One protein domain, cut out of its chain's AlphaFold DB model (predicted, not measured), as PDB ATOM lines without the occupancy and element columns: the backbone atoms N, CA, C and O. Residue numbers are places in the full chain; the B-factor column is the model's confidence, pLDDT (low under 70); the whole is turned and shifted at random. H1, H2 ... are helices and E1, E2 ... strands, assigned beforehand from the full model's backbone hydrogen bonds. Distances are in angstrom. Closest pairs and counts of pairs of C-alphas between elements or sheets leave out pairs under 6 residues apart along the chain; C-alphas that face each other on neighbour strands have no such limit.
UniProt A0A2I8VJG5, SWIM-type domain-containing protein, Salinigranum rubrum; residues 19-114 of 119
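This is residues 19 to 114 of the 119 residues of the protein "SWIM-type domain-containing protein" of Salinigranum rubrum (UniProt A0A2I8VJG5). A strongly twisted sheet of four strands curls round one helix, H3, and the short helix H1 packs on the beginning of H3. H2 sits near the last residues of E4, and H4 lies across E3 over the outside of the curl. The printed part has 96 residues with four named helices and four named strands, in the order H1 E1 E2 E3 E4 H2 H3 H4. The sheet's order is E1 E2 E3 E4, all antiparallel, and the class is mixed. The whole is compact, with a radius of gyration of the C-alphas of 12.8 A and spans of 37 by 27 by 23 A.

E1, residues 32 to 36, E2, residues 41 to 46, E3, residues 52 to 59, and E4, residues 62 to 67, form a meander, each strand the antiparallel neighbour of the one before. Within hydrogen-bond range are N 33 and O 45, 2.8 A, for E1 and E2, N 42 and O 54, 2.8 A, for E2 and E3, and N 55 and O 66, 2.8 A, for E3 and E4. H3, residues 79 to 89, on one face of this sheet, makes two layers with it; its closest C-alphas to E4 are Val 81 and Gly 65, 6.0 A. H1, residues 22 to 29, touches H3, closest at C-alphas Ser 23 and Thr 79, 4.3 A, at a steep tilt of 56 degrees, the same way. H2, residues 70 to 75, is near H3. H4, residues 104 to 113, is only just over E3, with 3 C-alphas, at a height over the sheet of 9.7 A. Every O i to N i+4 pair is within hydrogen-bond range in H1, H2 and H3; in H4 1 of 6 is, and 2 of 7 O i to N i+3 pairs.

H1 begins at C-alpha 22 (33.077, 21.316, -41.308). E3 is 21.6 A long, E4 17.0 A, E2 15.9 A and H3 15.1 A. H4, 15.6 A, ends at C-alpha 113 (50.464, 8.858, -27.304).

The C-alphas farthest apart, Asn 48 and Pro 101, are 37.9 A apart. The printed part has no cut, and H3 to H4 is the long link. Residues 19 to 21 and 101 to 114 have pLDDT under 70.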
ATOM      1  N   ALA A  19      40.897  25.061 -42.534       56.34
ATOM      2  CA  ALA A  19      39.982  26.200 -42.406       56.34
ATOM      3  C   ALA A  19      38.638  25.972 -43.125       56.34
ATOM      4  O   ALA A  19      37.632  26.561 -42.751       56.34
ATOM      5  N   SER A  20      38.615  25.082 -44.122       55.91
ATOM      6  CA  SER A  20      37.416  24.662 -44.865       55.91
ATOM      7  C   SER A  20      36.763  23.394 -44.307       55.91
ATOM      8  O   SER A  20      35.855  22.835 -44.925       55.91
ATOM      9  N   SER A  21      37.256  22.859 -43.187       67.50
ATOM     10  CA  SER A  21      36.677  21.651 -42.612       67.50
ATOM     11  C   SER A  21      35.388  21.998 -41.868       67.50
ATOM     12  O   SER A  21      35.360  22.891 -41.023       67.50
ATOM     13  N   THR A  22      34.333  21.209 -42.078       77.00
ATOM     14  CA  THR A  22      33.077  21.316 -41.308       77.00
ATOM     15  C   THR A  22      33.302  21.215 -39.797       77.00
ATOM     16  O   THR A  22      32.491  21.678 -39.002       77.00
ATOM     17  N   SER A  23      34.410  20.594 -39.379       76.62
ATOM     18  CA  SER A  23      34.805  20.507 -37.976       76.62
ATOM     19  C   SER A  23      35.311  21.841 -37.425       76.62
ATOM     20  O   SER A  23      34.994  22.144 -36.279       76.62
ATOM     21  N   TRP A  24      36.048  22.622 -38.220       76.06
ATOM     22  CA  TRP A  24      36.530  23.955 -37.854       76.06
ATOM     23  C   TRP A  24      35.395  24.977 -37.817       76.06
ATOM     24  O   TRP A  24      35.183  25.609 -36.786       76.06
ATOM     25  N   GLU A  25      34.596  25.046 -38.886       79.94
ATOM     26  CA  GLU A  25      33.429  25.942 -38.969       79.94
ATOM     27  C   GLU A  25      32.467  25.720 -37.800       79.94
ATOM     28  O   GLU A  25      31.938  26.649 -37.191       79.94
ATOM     29  N   ARG A  26      32.241  24.451 -37.451       76.94
ATOM     30  CA  ARG A  26      31.350  24.098 -36.356       76.94
ATOM     31  C   ARG A  26      31.932  24.459 -34.991       76.94
ATOM     32  O   ARG A  26      31.169  24.894 -34.141       76.94
ATOM     33  N   ALA A  27      33.240  24.299 -34.789       78.94
ATOM     34  CA  ALA A  27      33.905  24.727 -33.559       78.94
ATOM     35  C   ALA A  27      33.884  26.255 -33.395       78.94
ATOM     36  O   ALA A  27      33.802  26.734 -32.275       78.94
ATOM     37  N   GLU A  28      33.910  27.006 -34.500       80.31
ATOM     38  CA  GLU A  28      33.790  28.468 -34.474       80.31
ATOM     39  C   GLU A  28      32.359  28.926 -34.160       80.31
ATOM     40  O   GLU A  28      32.151  29.897 -33.436       80.31
ATOM     41  N   ARG A  29      31.365  28.230 -34.723       83.75
ATOM     42  CA  ARG A  29      29.950  28.610 -34.620       83.75
ATOM     43  C   ARG A  29      29.284  28.154 -33.323       83.75
ATOM     44  O   ARG A  29      28.350  28.805 -32.859       83.75
ATOM     45  N   GLU A  30      29.662  26.990 -32.808       86.06
ATOM     46  CA  GLU A  30      29.070  26.410 -31.604       86.06
ATOM     47  C   GLU A  30      29.903  26.770 -30.380       86.06
ATOM     48  O   GLU A  30      31.128  26.702 -30.415       86.06
ATOM     49  N   ASP A  31      29.231  27.089 -29.273       86.50
ATOM     50  CA  ASP A  31      29.927  27.290 -28.009       86.50
ATOM     51  C   ASP A  31      30.632  25.996 -27.582       86.50
ATOM     52  O   ASP A  31      30.088  24.893 -27.720       86.50
ATOM     53  N   ALA A  32      31.856  26.131 -27.084       89.56
ATOM     54  CA  ALA A  32      32.667  25.010 -26.644       89.56
ATOM     55  C   ALA A  32      32.925  25.128 -25.145       89.56
ATOM     56  O   ALA A  32      33.594  26.052 -24.691       89.56
ATOM     57  N   ASP A  33      32.485  24.149 -24.369       93.00
ATOM     58  CA  ASP A  33      32.897  23.997 -22.979       93.00
ATOM     59  C   ASP A  33      34.222  23.221 -22.944       93.00
ATOM     60  O   ASP A  33      34.311  22.106 -23.468       93.00
ATOM     61  N   VAL A  34      35.266  23.838 -22.388       93.25
ATOM     62  CA  VAL A  34      36.592  23.234 -22.208       93.25
ATOM     63  C   VAL A  34      36.988  23.389 -20.753       93.25
ATOM     64  O   VAL A  34      37.098  24.498 -20.242       93.25
ATOM     65  N   SER A  35      37.251  22.258 -20.108       92.38
ATOM     66  CA  SER A  35      37.713  22.196 -18.725       92.38
ATOM     67  C   SER A  35      39.047  21.447 -18.651       92.38
ATOM     68  O   SER A  35      39.128  20.327 -19.169       92.38
ATOM     69  N   PRO A  36      40.092  22.012 -18.021       90.75
ATOM     70  CA  PRO A  36      41.371  21.327 -17.878       90.75
ATOM     71  C   PRO A  36      41.248  20.139 -16.922       90.75
ATOM     72  O   PRO A  36      40.654  20.240 -15.849       90.75
ATOM     73  N   VAL A  37      41.846  19.012 -17.298       87.94
ATOM     74  CA  VAL A  37      42.119  17.884 -16.392       87.94
ATOM     75  C   VAL A  37      43.532  18.019 -15.816       87.94
ATOM     76  O   VAL A  37      43.757  17.740 -14.641       87.94
ATOM     77  N   ASN A  38      44.473  18.449 -16.653       83.06
ATOM     78  CA  ASN A  38      45.867  18.804 -16.357       83.06
ATOM     79  C   ASN A  38      46.378  19.702 -17.515       83.06
ATOM     80  O   ASN A  38      45.570  20.117 -18.347       83.06
ATOM     81  N   ARG A  39      47.680  20.011 -17.616       79.81
ATOM     82  CA  ARG A  39      48.233  20.963 -18.620       79.81
ATOM     83  C   ARG A  39      48.122  20.554 -20.101       79.81
ATOM     84  O   ARG A  39      48.681  21.212 -20.974       79.81
ATOM     85  N   VAL A  40      47.475  19.435 -20.386       82.31
ATOM     86  CA  VAL A  40      47.654  18.654 -21.620       82.31
ATOM     87  C   VAL A  40      46.442  17.784 -21.939       82.31
ATOM     88  O   VAL A  40      46.268  17.364 -23.075       82.31
ATOM     89  N   GLU A  41      45.578  17.507 -20.966       87.94
ATOM     90  CA  GLU A  41      44.321  16.794 -21.128       87.94
ATOM     91  C   GLU A  41      43.161  17.673 -20.696       87.94
ATOM     92  O   GLU A  41      43.195  18.345 -19.665       87.94
ATOM     93  N   TRP A  42      42.096  17.606 -21.480       92.88
ATOM     94  CA  TRP A  42      40.966  18.505 -21.394       92.88
ATOM     95  C   TRP A  42      39.678  17.717 -21.577       92.88
ATOM     96  O   TRP A  42      39.607  16.790 -22.388       92.88
ATOM     97  N   MET A  43      38.644  18.090 -20.836       95.38
ATOM     98  CA  MET A  43      37.281  17.665 -21.116       95.38
ATOM     99  C   MET A  43      36.652  18.708 -22.031       95.38
ATOM    100  O   MET A  43      36.585  19.878 -21.665       95.38
ATOM    101  N   VAL A  44      36.224  18.289 -23.223       95.56
ATOM    102  CA  VAL A  44      35.742  19.193 -24.274       95.56
ATOM    103  C   VAL A  44      34.358  18.773 -24.741       95.56
ATOM    104  O   VAL A  44      34.138  17.620 -25.126       95.56
ATOM    105  N   ARG A  45      33.421  19.716 -24.752       96.25
ATOM    106  CA  ARG A  45      32.087  19.572 -25.340       96.25
ATOM    107  C   ARG A  45      31.860  20.726 -26.303       96.25
ATOM    108  O   ARG A  45      32.107  21.866 -25.949       96.25
ATOM    109  N   VAL A  46      31.369  20.434 -27.504       93.56
ATOM    110  CA  VAL A  46      31.014  21.461 -28.498       93.56
ATOM    111  C   VAL A  46      29.513  21.408 -28.758       93.56
ATOM    112  O   VAL A  46      28.977  20.334 -29.061       93.56
ATOM    113  N   GLY A  47      28.844  22.550 -28.595       91.44
ATOM    114  CA  GLY A  47      27.393  22.676 -28.599       91.44
ATOM    115  C   GLY A  47      26.733  21.738 -27.584       91.44
ATOM    116  O   GLY A  47      27.263  21.454 -26.512       91.44
ATOM    117  N   ASN A  48      25.598  21.154 -27.970       89.69
ATOM    118  CA  ASN A  48      24.911  20.122 -27.181       89.69
ATOM    119  C   ASN A  48      25.482  18.706 -27.406       89.69
ATOM    120  O   ASN A  48      24.801  17.708 -27.168       89.69
ATOM    121  N   GLY A  49      26.712  18.604 -27.917       89.88
ATOM    122  CA  GLY A  49      27.362  17.335 -28.219       89.88
ATOM    123  C   GLY A  49      27.764  16.530 -26.980       89.88
ATOM    124  O   GLY A  49      27.572  16.936 -25.829       89.88
ATOM    125  N   ALA A  50      28.362  15.365 -27.229       91.75
ATOM    126  CA  ALA A  50      28.979  14.556 -26.187       91.75
ATOM    127  C   ALA A  50      30.251  15.229 -25.641       91.75
ATOM    128  O   ALA A  50      30.958  15.946 -26.358       91.75
ATOM    129  N   LEU A  51      30.517  14.979 -24.359       95.56
ATOM    130  CA  LEU A  51      31.748  15.373 -23.686       95.56
ATOM    131  C   LEU A  51      32.835  14.338 -24.001       95.56
ATOM    132  O   LEU A  51      32.604  13.143 -23.825       95.56
ATOM    133  N   HIS A  52      34.000  14.799 -24.441       94.81
ATOM    134  CA  HIS A  52      35.115  13.955 -24.864       94.81
ATOM    135  C   HIS A  52      36.407  14.347 -24.154       94.81
ATOM    136  O   HIS A  52      36.610  15.524 -23.844       94.81
ATOM    137  N   ARG A  53      37.298  13.375 -23.921       92.94
ATOM    138  CA  ARG A  53      38.651  13.662 -23.432       92.94
ATOM    139  C   ARG A  53      39.557  13.959 -24.621       92.94
ATOM    140  O   ARG A  53      39.680  13.141 -25.537       92.94
ATOM    141  N   VAL A  54      40.188  15.124 -24.590       92.50
ATOM    142  CA  VAL A  54      41.113  15.603 -25.617       92.50
ATOM    143  C   VAL A  54      42.493  15.749 -24.998       92.50
ATOM    144  O   VAL A  54      42.636  16.384 -23.959       92.50
ATOM    145  N   VAL A  55      43.499  15.158 -25.632       90.88
ATOM    146  CA  VAL A  55      44.903  15.482 -25.371       90.88
ATOM    147  C   VAL A  55      45.270  16.620 -26.314       90.88
ATOM    148  O   VAL A  55      45.024  16.506 -27.512       90.88
ATOM    149  N   PHE A  56      45.811  17.714 -25.789       90.62
ATOM    150  CA  PHE A  56      46.230  18.879 -26.555       90.62
ATOM    151  C   PHE A  56      47.490  19.491 -25.940       90.62
ATOM    152  O   PHE A  56      47.466  19.913 -24.785       90.62
ATOM    153  N   ALA A  57      48.579  19.514 -26.703       88.25
ATOM    154  CA  ALA A  57      49.910  19.902 -26.245       88.25
ATOM    155  C   ALA A  57      50.732  20.506 -27.396       88.25
ATOM    156  O   ALA A  57      50.248  20.566 -28.526       88.25
ATOM    157  N   LEU A  58      51.970  20.918 -27.124       86.62
ATOM    158  CA  LEU A  58      52.974  21.214 -28.153       86.62
ATOM    159  C   LEU A  58      53.976  20.061 -28.257       86.62
ATOM    160  O   LEU A  58      54.313  19.458 -27.248       86.62
ATOM    161  N   ASP A  59      54.463  19.767 -29.455       82.19
ATOM    162  CA  ASP A  59      55.608  18.897 -29.716       82.19
ATOM    163  C   ASP A  59      56.627  19.689 -30.540       82.19
ATOM    164  O   ASP A  59      56.390  20.009 -31.709       82.19
ATOM    165  N   GLY A  60      57.720  20.107 -29.901       82.25
ATOM    166  CA  GLY A  60      58.723  20.972 -30.522       82.25
ATOM    167  C   GLY A  60      58.129  22.309 -30.966       82.25
ATOM    168  O   GLY A  60      58.388  22.762 -32.082       82.25
ATOM    169  N   GLY A  61      57.265  22.898 -30.135       82.69
ATOM    170  CA  GLY A  61      56.528  24.126 -30.427       82.69
ATOM    171  C   GLY A  61      55.344  23.966 -31.388       82.69
ATOM    172  O   GLY A  61      54.625  24.936 -31.618       82.69
ATOM    173  N   LYS A  62      55.100  22.771 -31.944       83.06
ATOM    174  CA  LYS A  62      53.980  22.531 -32.865       83.06
ATOM    175  C   LYS A  62      52.778  21.958 -32.121       83.06
ATOM    176  O   LYS A  62      52.932  20.941 -31.450       83.06
ATOM    177  N   PRO A  63      51.573  22.535 -32.246       86.25
ATOM    178  CA  PRO A  63      50.402  21.965 -31.603       86.25
ATOM    179  C   PRO A  63      50.110  20.542 -32.093       86.25
ATOM    180  O   PRO A  63      50.126  20.247 -33.287       86.25
ATOM    181  N   VAL A  64      49.812  19.652 -31.155       85.81
ATOM    182  CA  VAL A  64      49.415  18.267 -31.401       85.81
ATOM    183  C   VAL A  64      48.163  17.959 -30.596       85.81
ATOM    184  O   VAL A  64      47.997  18.423 -29.466       85.81
ATOM    185  N   GLY A  65      47.253  17.181 -31.184       88.19
ATOM    186  CA  GLY A  65      45.965  16.895 -30.566       88.19
ATOM    187  C   GLY A  65      45.435  15.503 -30.875       88.19
ATOM    188  O   GLY A  65      45.516  15.039 -32.013       88.19
ATOM    189  N   GLU A  66      44.843  14.866 -29.868       88.31
ATOM    190  CA  GLU A  66      44.141  13.588 -29.974       88.31
ATOM    191  C   GLU A  66      42.800  13.649 -29.246       88.31
ATOM    192  O   GLU A  66      42.687  14.224 -28.167       88.31
ATOM    193  N   CYS A  67      41.769  13.029 -29.817       89.06
ATOM    194  CA  CYS A  67      40.456  12.931 -29.192       89.06
ATOM    195  C   CYS A  67      39.931  11.494 -29.256       89.06
ATOM    196  O   CYS A  67      40.098  10.795 -30.254       89.06
ATOM    197  N   ASP A  68      39.239  11.058 -28.203       90.44
ATOM    198  CA  ASP A  68      38.638   9.722 -28.124       90.44
ATOM    199  C   ASP A  68      37.375   9.538 -28.996       90.44
ATOM    200  O   ASP A  68      36.876   8.414 -29.137       90.44
ATOM    201  N   CYS A  69      36.864  10.612 -29.611       89.06
ATOM    202  CA  CYS A  69      35.663  10.569 -30.437       89.06
ATOM    203  C   CYS A  69      35.870   9.800 -31.754       89.06
ATOM    204  O   CYS A  69      36.955   9.754 -32.339       89.06
ATOM    205  N   LEU A  70      34.776   9.247 -32.287       87.31
ATOM    206  CA  LEU A  70      34.798   8.500 -33.547       87.31
ATOM    207  C   LEU A  70      35.237   9.364 -34.743       87.31
ATOM    208  O   LEU A  70      35.882   8.869 -35.663       87.31
ATOM    209  N   GLY A  71      34.914  10.663 -34.722       85.06
ATOM    210  CA  GLY A  71      35.327  11.598 -35.767       85.06
ATOM    211  C   GLY A  71      36.846  11.684 -35.900       85.06
ATOM    212  O   GLY A  71      37.349  11.628 -37.019       85.06
ATOM    213  N   TYR A  72      37.551  11.737 -34.767       85.12
ATOM    214  CA  TYR A  72      39.009  11.742 -34.733       85.12
ATOM    215  C   TYR A  72      39.572  10.391 -35.169       85.12
ATOM    216  O   TYR A  72      40.381  10.349 -36.086       85.12
ATOM    217  N   LYS A  73      39.087   9.275 -34.608       82.81
ATOM    218  CA  LYS A  73      39.568   7.926 -34.972       82.81
ATOM    219  C   LYS A  73      39.511   7.644 -36.478       82.81
ATOM    220  O   LYS A  73      40.394   6.983 -37.005       82.81
ATOM    221  N   ASN A  74      38.493   8.163 -37.164       80.94
ATOM    222  CA  ASN A  74      38.302   7.928 -38.596       80.94
ATOM    223  C   ASN A  74      39.085   8.889 -39.504       80.94
ATOM    224  O   ASN A  74      39.233   8.595 -40.687       80.94
ATOM    225  N   ARG A  75      39.504  10.062 -39.009       81.62
ATOM    226  CA  ARG A  75      40.041  11.149 -39.856       81.62
ATOM    227  C   ARG A  75      41.320  11.802 -39.333       81.62
ATOM    228  O   ARG A  75      41.832  12.699 -39.985       81.62
ATOM    229  N   GLY A  76      41.782  11.434 -38.141       80.81
ATOM    230  CA  GLY A  76      42.820  12.163 -37.404       80.81
ATOM    231  C   GLY A  76      42.403  13.579 -36.980       80.81
ATOM    232  O   GLY A  76      43.237  14.348 -36.518       80.81
ATOM    233  N   TRP A  77      41.126  13.950 -37.151       83.69
ATOM    234  CA  TRP A  77      40.629  15.308 -36.928       83.69
ATOM    235  C   TRP A  77      39.154  15.330 -36.513       83.69
ATOM    236  O   TRP A  77      38.326  14.569 -37.028       83.69
ATOM    237  N   CYS A  78      38.799  16.227 -35.591       90.38
ATOM    238  CA  CYS A  78      37.420  16.433 -35.157       90.38
ATOM    239  C   CYS A  78      37.175  17.852 -34.630       90.38
ATOM    240  O   CYS A  78      38.106  18.603 -34.349       90.38
ATOM    241  N   THR A  79      35.898  18.189 -34.435       92.56
ATOM    242  CA  THR A  79      35.459  19.475 -33.870       92.56
ATOM    243  C   THR A  79      36.034  19.741 -32.473       92.56
ATOM    244  O   THR A  79      36.295  20.889 -32.143       92.56
ATOM    245  N   HIS A  80      36.274  18.716 -31.650       94.00
ATOM    246  CA  HIS A  80      36.840  18.910 -30.308       94.00
ATOM    247  C   HIS A  80      38.304  19.349 -30.349       94.00
ATOM    248  O   HIS A  80      38.680  20.275 -29.638       94.00
ATOM    249  N   VAL A  81      39.117  18.731 -31.213       91.88
ATOM    250  CA  VAL A  81      40.502  19.173 -31.439       91.88
ATOM    251  C   VAL A  81      40.506  20.566 -32.073       91.88
ATOM    252  O   VAL A  81      41.266  21.422 -31.635       91.88
ATOM    253  N   ALA A  82      39.603  20.836 -33.021       91.62
ATOM    254  CA  ALA A  82      39.439  22.169 -33.601       91.62
ATOM    255  C   ALA A  82      39.119  23.242 -32.540       91.62
ATOM    256  O   ALA A  82      39.734  24.303 -32.550       91.62
ATOM    257  N   ALA A  83      38.222  22.954 -31.591       93.12
ATOM    258  CA  ALA A  83      37.892  23.869 -30.498       93.12
ATOM    259  C   ALA A  83      39.110  24.170 -29.607       93.12
ATOM    260  O   ALA A  83      39.343  25.324 -29.254       93.12
ATOM    261  N   MET A  84      39.931  23.158 -29.298       93.44
ATOM    262  CA  MET A  84      41.187  23.360 -28.566       93.44
ATOM    263  C   MET A  84      42.175  24.235 -29.343       93.44
ATOM    264  O   MET A  84      42.724  25.178 -28.780       93.44
ATOM    265  N   TYR A  85      42.345  23.981 -30.643       91.12
ATOM    266  CA  TYR A  85      43.171  24.825 -31.510       91.12
ATOM    267  C   TYR A  85      42.699  26.279 -31.518       91.12
ATOM    268  O   TYR A  85      43.530  27.173 -31.402       91.12
ATOM    269  N   GLN A  86      41.389  26.531 -31.624       88.44
ATOM    270  CA  GLN A  86      40.843  27.892 -31.603       88.44
ATOM    271  C   GLN A  86      41.180  28.621 -30.303       88.44
ATOM    272  O   GLN A  86      41.629  29.764 -30.342       88.44
ATOM    273  N   ARG A  87      41.021  27.951 -29.160       91.00
ATOM    274  CA  ARG A  87      41.402  28.523 -27.865       91.00
ATOM    275  C   ARG A  87      42.898  28.776 -27.763       91.00
ATOM    276  O   ARG A  87      43.298  29.830 -27.282       91.00
ATOM    277  N   TYR A  88      43.714  27.847 -28.252       89.69
ATOM    278  CA  TYR A  88      45.166  27.997 -28.267       89.69
ATOM    279  C   TYR A  88      45.606  29.209 -29.099       89.69
ATOM    280  O   TYR A  88      46.319  30.069 -28.590       89.69
ATOM    281  N   VAL A  89      45.127  29.346 -30.343       86.69
ATOM    282  CA  VAL A  89      45.497  30.495 -31.194       86.69
ATOM    283  C   VAL A  89      44.952  31.817 -30.651       86.69
ATOM    284  O   VAL A  89      45.575  32.854 -30.847       86.69
ATOM    285  N   ARG A  90      43.822  31.794 -29.933       86.81
ATOM    286  CA  ARG A  90      43.270  32.958 -29.219       86.81
ATOM    287  C   ARG A  90      43.947  33.235 -27.874       86.81
ATOM    288  O   ARG A  90      43.566  34.195 -27.216       86.81
ATOM    289  N   GLN A  91      44.936  32.429 -27.480       87.50
ATOM    290  CA  GLN A  91      45.643  32.537 -26.198       87.50
ATOM    291  C   GLN A  91      44.705  32.433 -24.979       87.50
ATOM    292  O   GLN A  91      44.952  33.020 -23.931       87.50
ATOM    293  N   GLU A  92      43.617  31.671 -25.109       89.19
ATOM    294  CA  GLU A  92      42.646  31.417 -24.033       89.19
ATOM    295  C   GLU A  92      43.056  30.239 -23.134       89.19
ATOM    296  O   GLU A  92      42.466  30.028 -22.074       89.19
ATOM    297  N   ILE A  93      44.038  29.446 -23.567       87.50
ATOM    298  CA  ILE A  93      44.563  28.289 -22.841       87.50
ATOM    299  C   ILE A  93      46.088  28.256 -22.917       87.50
ATOM    300  O   ILE A  93      46.684  28.629 -23.927       87.50
ATOM    301  N   GLU A  94      46.703  27.730 -21.864       85.94
ATOM    302  CA  GLU A  94      48.118  27.369 -21.830       85.94
ATOM    303  C   GLU A  94      48.247  25.850 -21.925       85.94
ATOM    304  O   GLU A  94      47.469  25.109 -21.319       85.94
ATOM    305  N   VAL A  95      49.214  25.379 -22.707       85.31
ATOM    306  CA  VAL A  95      49.417  23.956 -23.001       85.31
ATOM    307  C   VAL A  95      50.893  23.624 -22.822       85.31
ATOM    308  O   VAL A  95      51.751  24.441 -23.153       85.31
ATOM    309  N   ALA A  96      51.208  22.452 -22.271       85.31
ATOM    310  CA  ALA A  96      52.605  22.060 -22.101       85.31
ATOM    311  C   ALA A  96      53.245  21.655 -23.437       85.31
ATOM    312  O   ALA A  96      52.584  21.056 -24.291       85.31
ATOM    313  N   ASP A  97      54.546  21.915 -23.574       83.56
ATOM    314  CA  ASP A  97      55.367  21.288 -24.607       83.56
ATOM    315  C   ASP A  97      55.880  19.938 -24.102       83.56
ATOM    316  O   ASP A  97      56.547  19.833 -23.071       83.56
ATOM    317  N   VAL A  98      55.511  18.873 -24.807       78.44
ATOM    318  CA  VAL A  98      55.849  17.501 -24.444       78.44
ATOM    319  C   VAL A  98      57.237  17.082 -24.926       78.44
ATOM    320  O   VAL A  98      57.722  16.044 -24.474       78.44
ATOM    321  N   SER A  99      57.867  17.867 -25.807       78.19
ATOM    322  CA  SER A  99      59.256  17.677 -26.247       78.19
ATOM    323  C   SER A  99      60.275  18.176 -25.216       78.19
ATOM    324  O   SER A  99      61.437  17.761 -25.234       78.19
ATOM    325  N   GLU A 100      59.838  19.024 -24.284       74.25
ATOM    326  CA  GLU A 100      60.637  19.468 -23.147       74.25
ATOM    327  C   GLU A 100      60.783  18.364 -22.081       74.25
ATOM    328  O   GLU A 100      59.978  17.423 -22.028       74.25
ATOM    329  N   PRO A 101      61.820  18.438 -21.218       64.25
ATOM    330  CA  PRO A 101      62.056  17.450 -20.176       64.25
ATOM    331  C   PRO A 101      60.791  17.142 -19.378       64.25
ATOM    332  O   PRO A 101      60.059  18.022 -18.927       64.25
ATOM    333  N   VAL A 102      60.539  15.848 -19.222       59.00
ATOM    334  CA  VAL A 102      59.299  15.327 -18.667       59.00
ATOM    335  C   VAL A 102      59.202  15.652 -17.173       59.00
ATOM    336  O   VAL A 102      59.734  14.927 -16.334       59.00
ATOM    337  N   GLU A 103      58.464  16.705 -16.830       61.22
ATOM    338  CA  GLU A 103      57.871  16.856 -15.499       61.22
ATOM    339  C   GLU A 103      56.908  15.676 -15.239       61.22
ATOM    340  O   GLU A 103      56.347  15.093 -16.173       61.22
ATOM    341  N   ALA A 104      56.670  15.303 -13.974       57.44
ATOM    342  CA  ALA A 104      55.833  14.143 -13.623       57.44
ATOM    343  C   ALA A 104      54.417  14.172 -14.250       57.44
ATOM    344  O   ALA A 104      53.799  13.121 -14.448       57.44
ATOM    345  N   GLU A 105      53.919  15.364 -14.582       57.47
ATOM    346  CA  GLU A 105      52.654  15.589 -15.282       57.47
ATOM    347  C   GLU A 105      52.729  15.239 -16.785       57.47
ATOM    348  O   GLU A 105      51.848  14.544 -17.294       57.47
ATOM    349  N   ASN A 106      53.831  15.584 -17.466       52.16
ATOM    350  CA  ASN A 106      54.080  15.274 -18.884       52.16
ATOM    351  C   ASN A 106      54.257  13.760 -19.124       52.16
ATOM    352  O   ASN A 106      53.913  13.236 -20.186       52.16
ATOM    353  N   ALA A 107      54.753  13.017 -18.123       53.00
ATOM    354  CA  ALA A 107      55.057  11.584 -18.239       53.00
ATOM    355  C   ALA A 107      53.816  10.722 -18.505       53.00
ATOM    356  O   ALA A 107      53.882   9.706 -19.202       53.00
ATOM    357  N   ARG A 108      52.671  11.116 -17.934       54.41
ATOM    358  CA  ARG A 108      51.423  10.340 -18.002       54.41
ATOM    359  C   ARG A 108      50.754  10.409 -19.378       54.41
ATOM    360  O   ARG A 108      49.938   9.545 -19.690       54.41
ATOM    361  N   LEU A 109      51.147  11.369 -20.214       53.31
ATOM    362  CA  LEU A 109      50.621  11.580 -21.567       53.31
ATOM    363  C   LEU A 109      51.266  10.673 -22.603       53.31
ATOM    364  O   LEU A 109      50.587  10.061 -23.429       53.31
ATOM    365  N   TRP A 110      52.592  10.558 -22.535       49.34
ATOM    366  CA  TRP A 110      53.399   9.827 -23.507       49.34
ATOM    367  C   TRP A 110      53.083   8.330 -23.531       49.34
ATOM    368  O   TRP A 110      53.225   7.688 -24.572       49.34
ATOM    369  N   VAL A 111      52.601   7.769 -22.415       50.22
ATOM    370  CA  VAL A 111      52.173   6.363 -22.329       50.22
ATOM    371  C   VAL A 111      50.957   6.081 -23.219       50.22
ATOM    372  O   VAL A 111      50.832   4.969 -23.731       50.22
ATOM    373  N   LYS A 112      50.085   7.073 -23.444       50.16
ATOM    374  CA  LYS A 112      48.917   6.941 -24.324       50.16
ATOM    375  C   LYS A 112      49.261   7.306 -25.773       50.16
ATOM    376  O   LYS A 112      48.930   6.534 -26.666       50.16
ATOM    377  N   TYR A 113      50.034   8.379 -25.979       49.56
ATOM    378  CA  TYR A 113      50.464   8.858 -27.304       49.56
ATOM    379  C   TYR A 113      51.306   7.822 -28.076       49.56
ATOM    380  O   TYR A 113      51.123   7.619 -29.273       49.56
ATOM    381  N   ARG A 114      52.197   7.079 -27.394       47.12
ATOM    382  CA  ARG A 114      53.041   6.045 -28.031       47.12
ATOM    383  C   ARG A 114      52.354   4.687 -28.217       47.12
ATOM    384  O   ARG A 114      52.898   3.828 -28.906       47.12
TER     385      ARG A 114